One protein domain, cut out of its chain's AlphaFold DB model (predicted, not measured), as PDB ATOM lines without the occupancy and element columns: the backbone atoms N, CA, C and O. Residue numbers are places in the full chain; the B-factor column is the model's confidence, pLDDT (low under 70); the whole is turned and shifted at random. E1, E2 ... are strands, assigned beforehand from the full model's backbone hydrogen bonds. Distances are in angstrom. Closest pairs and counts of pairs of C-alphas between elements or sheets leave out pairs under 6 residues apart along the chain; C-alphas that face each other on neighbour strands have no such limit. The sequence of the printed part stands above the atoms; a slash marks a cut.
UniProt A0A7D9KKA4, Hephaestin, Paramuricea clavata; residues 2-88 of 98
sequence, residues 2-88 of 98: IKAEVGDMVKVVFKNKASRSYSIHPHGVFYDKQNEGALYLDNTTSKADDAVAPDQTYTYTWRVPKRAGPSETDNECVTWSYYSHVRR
ATOM      1  N   ILE A   2      40.006  46.658 -51.068       95.06
ATOM      2  CA  ILE A   2      41.239  47.423 -50.832       95.06
ATOM      3  C   ILE A   2      41.601  48.083 -52.166       95.06
ATOM      4  O   ILE A   2      41.516  47.419 -53.196       95.06
ATOM      5  N   LYS A   3      41.950  49.373 -52.156       95.69
ATOM      6  CA  LYS A   3      42.410  50.121 -53.336       95.69
ATOM      7  C   LYS A   3      43.812  50.659 -53.063       95.69
ATOM      8  O   LYS A   3      44.057  51.103 -51.944       95.69
ATOM      9  N   ALA A   4      44.686  50.591 -54.057       96.56
ATOM     10  CA  ALA A   4      46.056  51.085 -53.992       96.56
ATOM     11  C   ALA A   4      46.609  51.280 -55.411       96.56
ATOM     12  O   ALA A   4      46.132  50.632 -56.347       96.56
ATOM     13  N   GLU A   5      47.611  52.138 -55.552       96.62
ATOM     14  CA  GLU A   5      48.283  52.444 -56.813       96.62
ATOM     15  C   GLU A   5      49.663  51.782 -56.897       96.62
ATOM     16  O   GLU A   5      50.228  51.299 -55.913       96.62
ATOM     17  N   VAL A   6      50.226  51.728 -58.106       96.94
ATOM     18  CA  VAL A   6      51.578  51.197 -58.320       96.94
ATOM     19  C   VAL A   6      52.591  52.024 -57.531       96.94
ATOM     20  O   VAL A   6      52.707  53.229 -57.727       96.94
ATOM     21  N   GLY A   7      53.392  51.352 -56.703       96.88
ATOM     22  CA  GLY A   7      54.385  51.992 -55.836       96.88
ATOM     23  C   GLY A   7      53.948  52.109 -54.378       96.88
ATOM     24  O   GLY A   7      54.820  52.258 -53.518       96.88
ATOM     25  N   ASP A   8      52.656  51.945 -54.085       98.12
ATOM     26  CA  ASP A   8      52.135  52.023 -52.724       98.12
ATOM     27  C   ASP A   8      52.617  50.882 -51.824       98.12
ATOM     28  O   ASP A   8      52.935  49.765 -52.259       98.12
ATOM     29  N   MET A   9      52.590  51.173 -50.523       98.19
ATOM     30  CA  MET A   9      52.741  50.207 -49.441       98.19
ATOM     31  C   MET A   9      51.410  50.072 -48.700       98.19
ATOM     32  O   MET A   9      50.976  50.980 -47.992       98.19
ATOM     33  N   VAL A  10      50.766  48.918 -48.837       97.94
ATOM     34  CA  VAL A  10      49.487  48.609 -48.197       97.94
ATOM     35  C   VAL A  10      49.746  47.931 -46.858       97.94
ATOM     36  O   VAL A  10      50.344  46.858 -46.807       97.94
ATOM     37  N   LYS A  11      49.258  48.533 -45.771       98.31
ATOM     38  CA  LYS A  11      49.306  47.958 -44.421       98.31
ATOM     39  C   LYS A  11      47.915  47.486 -44.001       98.31
ATOM     40  O   LYS A  11      47.005  48.299 -43.856       98.31
ATOM     41  N   VAL A  12      47.753  46.185 -43.774       98.12
ATOM     42  CA  VAL A  12      46.480  45.568 -43.378       98.12
ATOM     43  C   VAL A  12      46.569  45.057 -41.950       98.12
ATOM     44  O   VAL A  12      47.288  44.104 -41.668       98.12
ATOM     45  N   VAL A  13      45.794  45.659 -41.049       98.31
ATOM     46  CA  VAL A  13      45.634  45.173 -39.674       98.31
ATOM     47  C   VAL A  13      44.458  44.199 -39.635       98.31
ATOM     48  O   VAL A  13      43.298  44.598 -39.736       98.31
ATOM     49  N   PHE A  14      44.755  42.911 -39.499       98.25
ATOM     50  CA  PHE A  14      43.769  41.839 -39.452       98.25
ATOM     51  C   PHE A  14      43.553  41.363 -38.019       98.25
ATOM     52  O   PHE A  14      44.453  40.786 -37.417       98.25
ATOM     53  N   LYS A  15      42.343  41.558 -37.486       98.12
ATOM     54  CA  LYS A  15      41.905  40.969 -36.214       98.12
ATOM     55  C   LYS A  15      40.958  39.806 -36.480       98.12
ATOM     56  O   LYS A  15      39.858  40.013 -36.998       98.12
ATOM     57  N   ASN A  16      41.349  38.600 -36.082       97.81
ATOM     58  CA  ASN A  16      40.525  37.417 -36.274       97.81
ATOM     59  C   ASN A  16      39.480  37.294 -35.156       97.81
ATOM     60  O   ASN A  16      39.785  36.839 -34.064       97.81
ATOM     61  N   LYS A  17      38.229  37.665 -35.436       97.81
ATOM     62  CA  LYS A  17      37.093  37.471 -34.513       97.81
ATOM     63  C   LYS A  17      36.278  36.202 -34.802       97.81
ATOM     64  O   LYS A  17      35.133  36.095 -34.370       97.81
ATOM     65  N   ALA A  18      36.806  35.279 -35.601       96.00
ATOM     66  CA  ALA A  18      36.123  34.037 -35.940       96.00
ATOM     67  C   ALA A  18      36.490  32.904 -34.968       96.00
ATOM     68  O   ALA A  18      37.425  33.006 -34.182       96.00
ATOM     69  N   SER A  19      35.776  31.782 -35.062       94.81
ATOM     70  CA  SER A  19      35.954  30.615 -34.183       94.81
ATOM     71  C   SER A  19      37.155  29.724 -34.518       94.81
ATOM     72  O   SER A  19      37.414  28.742 -33.826       94.81
ATOM     73  N   ARG A  20      37.886  30.018 -35.596       94.38
ATOM     74  CA  ARG A  20      39.060  29.252 -36.033       94.38
ATOM     75  C   ARG A  20      40.131  30.184 -36.578       94.38
ATOM     76  O   ARG A  20      39.844  31.343 -36.860       94.38
ATOM     77  N   SER A  21      41.329  29.656 -36.805       96.12
ATOM     78  CA  SER A  21      42.396  30.422 -37.445       96.12
ATOM     79  C   SER A  21      42.064  30.781 -38.896       96.12
ATOM     80  O   SER A  21      41.523  29.963 -39.649       96.12
ATOM     81  N   TYR A  22      42.421  32.002 -39.274       97.25
ATOM     82  CA  TYR A  22      42.344  32.535 -40.633       97.25
ATOM     83  C   TYR A  22      43.628  33.305 -40.940       97.25
ATOM     84  O   TYR A  22      44.373  33.668 -40.033       97.25
ATOM     85  N   SER A  23      43.877  33.561 -42.214       97.75
ATOM     86  CA  SER A  23      44.958  34.433 -42.676       97.75
ATOM     87  C   SER A  23      44.436  35.391 -43.745       97.75
ATOM     88  O   SER A  23      43.264  35.312 -44.136       97.75
ATOM     89  N   ILE A  24      45.295  36.282 -44.237       98.00
ATOM     90  CA  ILE A  24      45.050  36.999 -45.487       98.00
ATOM     91  C   ILE A  24      46.215  36.748 -46.437       98.00
ATOM     92  O   ILE A  24      47.327  37.190 -46.176       98.00
ATOM     93  N   HIS A  25      45.927  36.074 -47.546       97.81
ATOM     94  CA  HIS A  25      46.860  35.845 -48.637       97.81
ATOM     95  C   HIS A  25      46.419  36.653 -49.863       97.81
ATOM     96  O   HIS A  25      45.344  36.372 -50.413       97.81
ATOM     97  N   PRO A  26      47.178  37.685 -50.270       97.69
ATOM     98  CA  PRO A  26      46.811  38.533 -51.393       97.69
ATOM     99  C   PRO A  26      47.375  38.007 -52.717       97.69
ATOM    100  O   PRO A  26      48.481  37.473 -52.785       97.69
ATOM    101  N   HIS A  27      46.652  38.238 -53.807       96.50
ATOM    102  CA  HIS A  27      47.194  38.136 -55.161       96.50
ATOM    103  C   HIS A  27      47.564  39.527 -55.688       96.50
ATOM    104  O   HIS A  27      47.118  40.549 -55.175       96.50
ATOM    105  N   GLY A  28      48.423  39.577 -56.706       94.62
ATOM    106  CA  GLY A  28      48.791  40.828 -57.385       94.62
ATOM    107  C   GLY A  28      49.885  41.662 -56.719       94.62
ATOM    108  O   GLY A  28      50.597  42.370 -57.419       94.62
ATOM    109  N   VAL A  29      50.104  41.535 -55.411       97.25
ATOM    110  CA  VAL A  29      51.101  42.329 -54.664       97.25
ATOM    111  C   VAL A  29      52.411  41.572 -54.413       97.25
ATOM    112  O   VAL A  29      52.536  40.389 -54.740       97.25
ATOM    113  N   PHE A  30      53.415  42.265 -53.874       97.31
ATOM    114  CA  PHE A  30      54.645  41.672 -53.348       97.31
ATOM    115  C   PHE A  30      54.663  41.703 -51.822       97.31
ATOM    116  O   PHE A  30      54.250  42.682 -51.203       97.31
ATOM    117  N   TYR A  31      55.192  40.635 -51.239       96.44
ATOM    118  CA  TYR A  31      55.332  40.426 -49.805       96.44
ATOM    119  C   TYR A  31      56.586  39.591 -49.534       96.44
ATOM    120  O   TYR A  31      57.072  38.879 -50.416       96.44
ATOM    121  N   ASP A  32      57.109  39.682 -48.315       95.94
ATOM    122  CA  ASP A  32      58.045  38.689 -47.793       95.94
ATOM    123  C   ASP A  32      57.281  37.537 -47.117       95.94
ATOM    124  O   ASP A  32      56.053  37.540 -47.026       95.94
ATOM    125  N   LYS A  33      58.025  36.551 -46.616       95.69
ATOM    126  CA  LYS A  33      57.454  35.375 -45.957       95.69
ATOM    127  C   LYS A  33      56.697  35.658 -44.670       95.69
ATOM    128  O   LYS A  33      55.879  34.839 -44.299       95.69
ATOM    129  N   GLN A  34      56.951  36.780 -43.998       96.38
ATOM    130  CA  GLN A  34      56.166  37.171 -42.828       96.38
ATOM    131  C   GLN A  34      54.873  37.895 -43.228       96.38
ATOM    132  O   GLN A  34      54.081  38.248 -42.372       96.38
ATOM    133  N   ASN A  35      54.638  38.162 -44.511       97.56
ATOM    134  CA  ASN A  35      53.468  38.896 -44.982       97.56
ATOM    135  C   ASN A  35      52.674  38.108 -46.038       97.56
ATOM    136  O   ASN A  35      51.819  38.686 -46.716       97.56
ATOM    137  N   GLU A  36      52.949  36.808 -46.174       97.44
ATOM    138  CA  GLU A  36      52.367  35.935 -47.193       97.44
ATOM    139  C   GLU A  36      51.001  35.401 -46.761       97.44
ATOM    140  O   GLU A  36      50.075  35.355 -47.572       97.44
ATOM    141  N   GLY A  37      50.860  34.992 -45.499       96.44
ATOM    142  CA  GLY A  37      49.612  34.454 -44.973       96.44
ATOM    143  C   GLY A  37      49.259  33.064 -45.501       96.44
ATOM    144  O   GLY A  37      48.068  32.758 -45.652       96.44
ATOM    145  N   ALA A  38      50.254  32.219 -45.788       95.25
ATOM    146  CA  ALA A  38      50.050  30.881 -46.335       95.25
ATOM    147  C   ALA A  38      50.930  29.828 -45.654       95.25
ATOM    148  O   ALA A  38      52.122  29.717 -45.907       95.25
ATOM    149  N   LEU A  39      50.287  28.952 -44.876       91.44
ATOM    150  CA  LEU A  39      50.974  27.879 -44.164       91.44
ATOM    151  C   LEU A  39      51.451  26.751 -45.093       91.44
ATOM    152  O   LEU A  39      50.638  25.966 -45.590       91.44
ATOM    153  N   TYR A  40      52.767  26.622 -45.256       90.94
ATOM    154  CA  TYR A  40      53.438  25.462 -45.852       90.94
ATOM    155  C   TYR A  40      54.904  25.363 -45.403       90.94
ATOM    156  O   TYR A  40      55.417  26.220 -44.684       90.94
ATOM    157  N   LEU A  41      55.576  24.275 -45.800       90.50
ATOM    158  CA  LEU A  41      56.997  24.068 -45.524       90.50
ATOM    159  C   LEU A  41      57.837  24.961 -46.447       90.50
ATOM    160  O   LEU A  41      58.134  24.590 -47.577       90.50
ATOM    161  N   ASP A  42      58.207  26.139 -45.958       89.75
ATOM    162  CA  ASP A  42      58.976  27.148 -46.698       89.75
ATOM    163  C   ASP A  42      60.307  27.526 -46.023       89.75
ATOM    164  O   ASP A  42      60.934  28.518 -46.390       89.75
ATOM    165  N   ASN A  43      60.734  26.727 -45.039       90.81
ATOM    166  CA  ASN A  43      61.980  26.887 -44.289       90.81
ATOM    167  C   ASN A  43      62.110  28.221 -43.521       90.81
ATOM    168  O   ASN A  43      63.220  28.697 -43.279       90.81
ATOM    169  N   THR A  44      60.987  28.825 -43.121       91.38
ATOM    170  CA  THR A  44      60.973  30.016 -42.256       91.38
ATOM    171  C   THR A  44      60.607  29.684 -40.810       91.38
ATOM    172  O   THR A  44      59.879  28.731 -40.533       91.38
ATOM    173  N   THR A  45      61.137  30.469 -39.866       87.00
ATOM    174  CA  THR A  45      60.929  30.275 -38.419       87.00
ATOM    175  C   THR A  45      59.714  31.024 -37.877       87.00
ATOM    176  O   THR A  45      59.074  30.554 -36.939       87.00
ATOM    177  N   SER A  46      59.384  32.182 -38.455       89.00
ATOM    178  CA  SER A  46      58.201  32.961 -38.082       89.00
ATOM    179  C   SER A  46      57.002  32.526 -38.915       89.00
ATOM    180  O   SER A  46      57.093  32.472 -40.137       89.00
ATOM    181  N   LYS A  47      55.899  32.208 -38.233       93.12
ATOM    182  CA  LYS A  47      54.676  31.631 -38.818       93.12
ATOM    183  C   LYS A  47      53.393  32.303 -38.327       93.12
ATOM    184  O   LYS A  47      52.309  31.728 -38.384       93.12
ATOM    185  N   ALA A  48      53.523  33.505 -37.771       94.75
ATOM    186  CA  ALA A  48      52.405  34.231 -37.172       94.75
ATOM    187  C   ALA A  48      51.406  34.760 -38.217       94.75
ATOM    188  O   ALA A  48      50.229  34.937 -37.902       94.75
ATOM    189  N   ASP A  49      51.858  34.988 -39.448       96.12
ATOM    190  CA  ASP A  49      51.047  35.445 -40.574       96.12
ATOM    191  C   ASP A  49      50.244  34.306 -41.217       96.12
ATOM    192  O   ASP A  49      49.103  34.510 -41.646       96.12
ATOM    193  N   ASP A  50      50.818  33.101 -41.219       96.31
ATOM    194  CA  ASP A  50      50.290  31.898 -41.860       96.31
ATOM    195  C   ASP A  50      48.946  31.428 -41.293       96.31
ATOM    196  O   ASP A  50      48.115  30.886 -42.027       96.31
ATOM    197  N   ALA A  51      48.728  31.617 -39.989       96.38
ATOM    198  CA  ALA A  51      47.490  31.256 -39.309       96.38
ATOM    199  C   ALA A  51      47.269  32.113 -38.053       96.38
ATOM    200  O   ALA A  51      47.722  31.779 -36.958       96.38
ATOM    201  N   VAL A  52      46.486  33.179 -38.188       97.19
ATOM    202  CA  VAL A  52      46.127  34.065 -37.076       97.19
ATOM    203  C   VAL A  52      45.013  33.411 -36.264       97.19
ATOM    204  O   VAL A  52      43.909  33.202 -36.771       97.19
ATOM    205  N   ALA A  53      45.295  33.050 -35.012       96.75
ATOM    206  CA  ALA A  53      44.343  32.388 -34.116       96.75
ATOM    207  C   ALA A  53      43.148  33.294 -33.731       96.75
ATOM    208  O   ALA A  53      43.230  34.512 -33.905       96.75
ATOM    209  N   PRO A  54      42.035  32.732 -33.218       97.94
ATOM    210  CA  PRO A  54      40.928  33.521 -32.677       97.94
ATOM    211  C   PRO A  54      41.390  34.580 -31.668       97.94
ATOM    212  O   PRO A  54      42.299  34.349 -30.872       97.94
ATOM    213  N   ASP A  55      40.777  35.755 -31.756       98.06
ATOM    214  CA  ASP A  55      41.056  36.981 -31.003       98.06
ATOM    215  C   ASP A  55      42.464  37.574 -31.160       98.06
ATOM    216  O   ASP A  55      42.747  38.648 -30.619       98.06
ATOM    217  N   GLN A  56      43.322  36.957 -31.974       98.25
ATOM    218  CA  GLN A  56      44.633  37.498 -32.308       98.25
ATOM    219  C   GLN A  56      44.557  38.534 -33.429       98.25
ATOM    220  O   GLN A  56      43.610  38.591 -34.222       98.25
ATOM    221  N   THR A  57      45.580  39.383 -33.472       98.38
ATOM    222  CA  THR A  57      45.747  40.414 -34.496       98.38
ATOM    223  C   THR A  57      47.100  40.253 -35.169       98.38
ATOM    224  O   THR A  57      48.107  40.073 -34.491       98.38
ATOM    225  N   TYR A  58      47.122  40.354 -36.494       98.44
ATOM    226  CA  TYR A  58      48.339  40.371 -37.293       98.44
ATOM    227  C   TYR A  58      48.332  41.567 -38.240       98.44
ATOM    228  O   TYR A  58      47.270  42.035 -38.651       98.44
ATOM    229  N   THR A  59      49.510  42.085 -38.573       98.44
ATOM    230  CA  THR A  59      49.648  43.199 -39.511       98.44
ATOM    231  C   THR A  59      50.441  42.755 -40.723       98.44
ATOM    232  O   THR A  59      51.630  42.490 -40.603       98.44
ATOM    233  N   TYR A  60      49.785  42.734 -41.880       98.38
ATOM    234  CA  TYR A  60      50.416  42.455 -43.161       98.38
ATOM    235  C   TYR A  60      50.873  43.755 -43.827       98.38
ATOM    236  O   TYR A  60      50.189  44.778 -43.744       98.38
ATOM    237  N   THR A  61      52.009  43.708 -44.511       98.19
ATOM    238  CA  THR A  61      52.576  44.805 -45.293       98.19
ATOM    239  C   THR A  61      52.892  44.308 -46.694       98.19
ATOM    240  O   THR A  61      53.701  43.398 -46.872       98.19
ATOM    241  N   TRP A  62      52.266  44.919 -47.695       98.31
ATOM    242  CA  TRP A  62      52.407  44.525 -49.091       98.31
ATOM    243  C   TRP A  62      52.828  45.708 -49.947       98.31
ATOM    244  O   TRP A  62      52.297  46.807 -49.803       98.31
ATOM    245  N   ARG A  63      53.746  45.474 -50.877       98.25
ATOM    246  CA  ARG A  63      54.140  46.461 -51.884       98.25
ATOM    247  C   ARG A  63      53.347  46.228 -53.158       98.25
ATOM    248  O   ARG A  63      53.288  45.092 -53.623       98.25
ATOM    249  N   VAL A  64      52.797  47.279 -53.756       98.00
ATOM    250  CA  VAL A  64      52.085  47.185 -55.038       98.00
ATOM    251  C   VAL A  64      53.089  47.303 -56.192       98.00
ATOM    252  O   VAL A  64      53.649  48.381 -56.415       98.00
ATOM    253  N   PRO A  65      53.387  46.214 -56.924       96.88
ATOM    254  CA  PRO A  65      54.337  46.261 -58.026       96.88
ATOM    255  C   PRO A  65      53.715  46.837 -59.297       96.88
ATOM    256  O   PRO A  65      52.502  46.828 -59.469       96.88
ATOM    257  N   LYS A  66      54.561  47.215 -60.263       95.00
ATOM    258  CA  LYS A  66      54.111  47.677 -61.588       95.00
ATOM    259  C   LYS A  66      53.165  46.689 -62.280       95.00
ATOM    260  O   LYS A  66      52.180  47.112 -62.864       95.00
ATOM    261  N   ARG A  67      53.412  45.379 -62.143       93.38
ATOM    262  CA  ARG A  67      52.557  44.312 -62.705       93.38
ATOM    263  C   ARG A  67      51.148  44.231 -62.100       93.38
ATOM    264  O   ARG A  67      50.344  43.448 -62.584       93.38
ATOM    265  N   ALA A  68      50.896  44.917 -60.984       94.00
ATOM    266  CA  ALA A  68      49.587  44.936 -60.341       94.00
ATOM    267  C   ALA A  68      48.666  46.008 -60.930       94.00
ATOM    268  O   ALA A  68      47.455  45.915 -60.745       94.00
ATOM    269  N   GLY A  69      49.245  47.017 -61.588       92.69
ATOM    270  CA  GLY A  69      48.507  48.071 -62.267       92.69
ATOM    271  C   GLY A  69      48.027  47.648 -63.659       92.69
ATOM    272  O   GLY A  69      48.471  46.618 -64.174       92.69
ATOM    273  N   PRO A  70      47.135  48.446 -64.263       93.06
ATOM    274  CA  PRO A  70      46.670  48.231 -65.628       93.06
ATOM    275  C   PRO A  70      47.799  48.367 -66.654       93.06
ATOM    276  O   PRO A  70      48.717  49.177 -66.500       93.06
ATOM    277  N   SER A  71      47.720  47.560 -67.707       90.38
ATOM    278  CA  SER A  71      48.478  47.748 -68.944       90.38
ATOM    279  C   SER A  71      47.827  48.816 -69.831       90.38
ATOM    280  O   SER A  71      46.729  49.290 -69.554       90.38
ATOM    281  N   GLU A  72      48.491  49.187 -70.929       90.06
ATOM    282  CA  GLU A  72      47.998  50.206 -71.872       90.06
ATOM    283  C   GLU A  72      46.644  49.853 -72.512       90.06
ATOM    284  O   GLU A  72      45.934  50.739 -72.980       90.06
ATOM    285  N   THR A  73      46.284  48.568 -72.538       91.56
ATOM    286  CA  THR A  73      45.016  48.076 -73.096       91.56
ATOM    287  C   THR A  73      43.943  47.822 -72.041       91.56
ATOM    288  O   THR A  73      42.814  47.489 -72.397       91.56
ATOM    289  N   ASP A  74      44.289  47.920 -70.758       88.81
ATOM    290  CA  ASP A  74      43.355  47.677 -69.665       88.81
ATOM    291  C   ASP A  74      42.540  48.935 -69.333       88.81
ATOM    292  O   ASP A  74      42.906  50.064 -69.659       88.81
ATOM    293  N   ASN A  75      41.424  48.737 -68.627       85.56
ATOM    294  CA  ASN A  75      40.723  49.838 -67.966       85.56
ATOM    295  C   ASN A  75      41.603  50.458 -66.867       85.56
ATOM    296  O   ASN A  75      42.571  49.851 -66.419       85.56
ATOM    297  N   GLU A  76      41.203  51.612 -66.331       87.69
ATOM    298  CA  GLU A  76      41.946  52.350 -65.291       87.69
ATOM    299  C   GLU A  76      42.262  51.542 -64.009       87.69
ATOM    300  O   GLU A  76      43.088  51.966 -63.202       87.69
ATOM    301  N   CYS A  77      41.627  50.383 -63.786       88.94
ATOM    302  CA  CYS A  77      41.835  49.550 -62.602       88.94
ATOM    303  C   CYS A  77      41.802  48.046 -62.922       88.94
ATOM    304  O   CYS A  77      40.933  47.569 -63.657       88.94
ATOM    305  N   VAL A  78      42.708  47.289 -62.291       93.19
ATOM    306  CA  VAL A  78      42.780  45.821 -62.349       93.19
ATOM    307  C   VAL A  78      42.327  45.231 -61.017       93.19
ATOM    308  O   VAL A  78      42.709  45.700 -59.946       93.19
ATOM    309  N   THR A  79      41.514  44.175 -61.075       94.06
ATOM    310  CA  THR A  79      41.002  43.509 -59.872       94.06
ATOM    311  C   THR A  79      41.896  42.345 -59.466       94.06
ATOM    312  O   THR A  79      42.064  41.389 -60.219       94.06
ATOM    313  N   TRP A  80      42.398  42.393 -58.233       96.00
ATOM    314  CA  TRP A  80      43.073  41.279 -57.571       96.00
ATOM    315  C   TRP A  80      42.247  40.781 -56.387       96.00
ATOM    316  O   TRP A  80      41.543  41.553 -55.732       96.00
ATOM    317  N   SER A  81      42.336  39.486 -56.102       96.69
ATOM    318  CA  SER A  81      41.654  38.859 -54.974       96.69
ATOM    319  C   SER A  81      42.603  38.641 -53.797       96.69
ATOM    320  O   SER A  81      43.826  38.606 -53.931       96.69
ATOM    321  N   TYR A  82      42.023  38.488 -52.615       97.00
ATOM    322  CA  TYR A  82      42.706  37.989 -51.432       97.00
ATOM    323  C   TYR A  82      41.771  37.020 -50.720       97.00
ATOM    324  O   TYR A  82      40.547  37.162 -50.782       97.00
ATOM    325  N   TYR A  83      42.327  36.026 -50.042       95.62
ATOM    326  CA  TYR A  83      41.539  35.054 -49.291       95.62
ATOM    327  C   TYR A  83      42.363  34.450 -48.157       95.62
ATOM    328  O   TYR A  83      43.584  34.560 -48.120       95.62
ATOM    329  N   SER A  84      41.691  33.798 -47.213       96.69
ATOM    330  CA  SER A  84      42.388  33.026 -46.187       96.69
ATOM    331  C   SER A  84      42.937  31.738 -46.778       96.69
ATOM    332  O   SER A  84      42.167  30.904 -47.256       96.69
ATOM    333  N   HIS A  85      44.245  31.529 -46.657       95.19
ATOM    334  CA  HIS A  85      44.905  30.313 -47.130       95.19
ATOM    335  C   HIS A  85      44.861  29.164 -46.102       95.19
ATOM    336  O   HIS A  85      45.169  28.013 -46.418       95.19
ATOM    337  N   VAL A  86      44.416  29.442 -44.870       93.50
ATOM    338  CA  VAL A  86      44.196  28.414 -43.845       93.50
ATOM    339  C   VAL A  86      43.052  27.483 -44.261       93.50
ATOM    340  O   VAL A  86      41.883  27.883 -44.321       93.50
ATOM    341  N   ARG A  87      43.373  26.209 -44.511       84.38
ATOM    342  CA  ARG A  87      42.368  25.176 -44.792       84.38
ATOM    343  C   ARG A  87      41.667  24.728 -43.515       84.38
ATOM    344  O   ARG A  87      42.279  24.563 -42.461       84.38
ATOM    345  N   ARG A  88      40.364  24.457 -43.630       64.75
ATOM    346  CA  ARG A  88      39.609  23.772 -42.576       64.75
ATOM    347  C   ARG A  88      40.218  22.380 -42.405       64.75
ATOM    348  O   ARG A  88      40.258  21.615 -43.359       64.75
TER     349      ARG A  88
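What this domain is: This is residues 2 to 88 of the 98 residues of the protein "Hephaestin" of Paramuricea clavata (UniProt A0A7D9KKA4). There is little regular structure here: a two-stranded antiparallel hairpin, E1 and E2, makes a small wall along one side of a body otherwise built of long loops. Residues 25 to 26 pair with 82 to 83, a short antiparallel pairing that ties the two loop stretches together, and residues 71 to 76 stick out. The printed part has 87 residues, with no named helix and two named strands, E1 then E2; its class is all strand, with 14 residues in named elements. It is only just compact, close to loose, with a radius of gyration of the C-alphas of 14.1 A, and only just elongated, spanning 42 by 28 by 21 A.

How they stand to each other: E1, residues 9 to 15, and E2, residues 57 to 63, form a hairpin of antiparallel neighbours, their directions at 163 degrees. C-alphas 15 and 57 face each other at 4.2 A. N 12 and O 60, 2.8 A apart, are within hydrogen-bond range.

Where its parts are: E1 is 19.4 A long, from C-alpha 9 at (52.741, 50.207, -49.441). E2 is 20.2 A long, to C-alpha 63 at (54.140, 46.461, -51.884).

The domain as a whole: The C-alphas farthest apart, of Ser 19 and Glu 72, are 44.2 A apart. The printed part has no cut. The link from E1 to E2 is long, 41 residues. Residue 88 is under pLDDT 70.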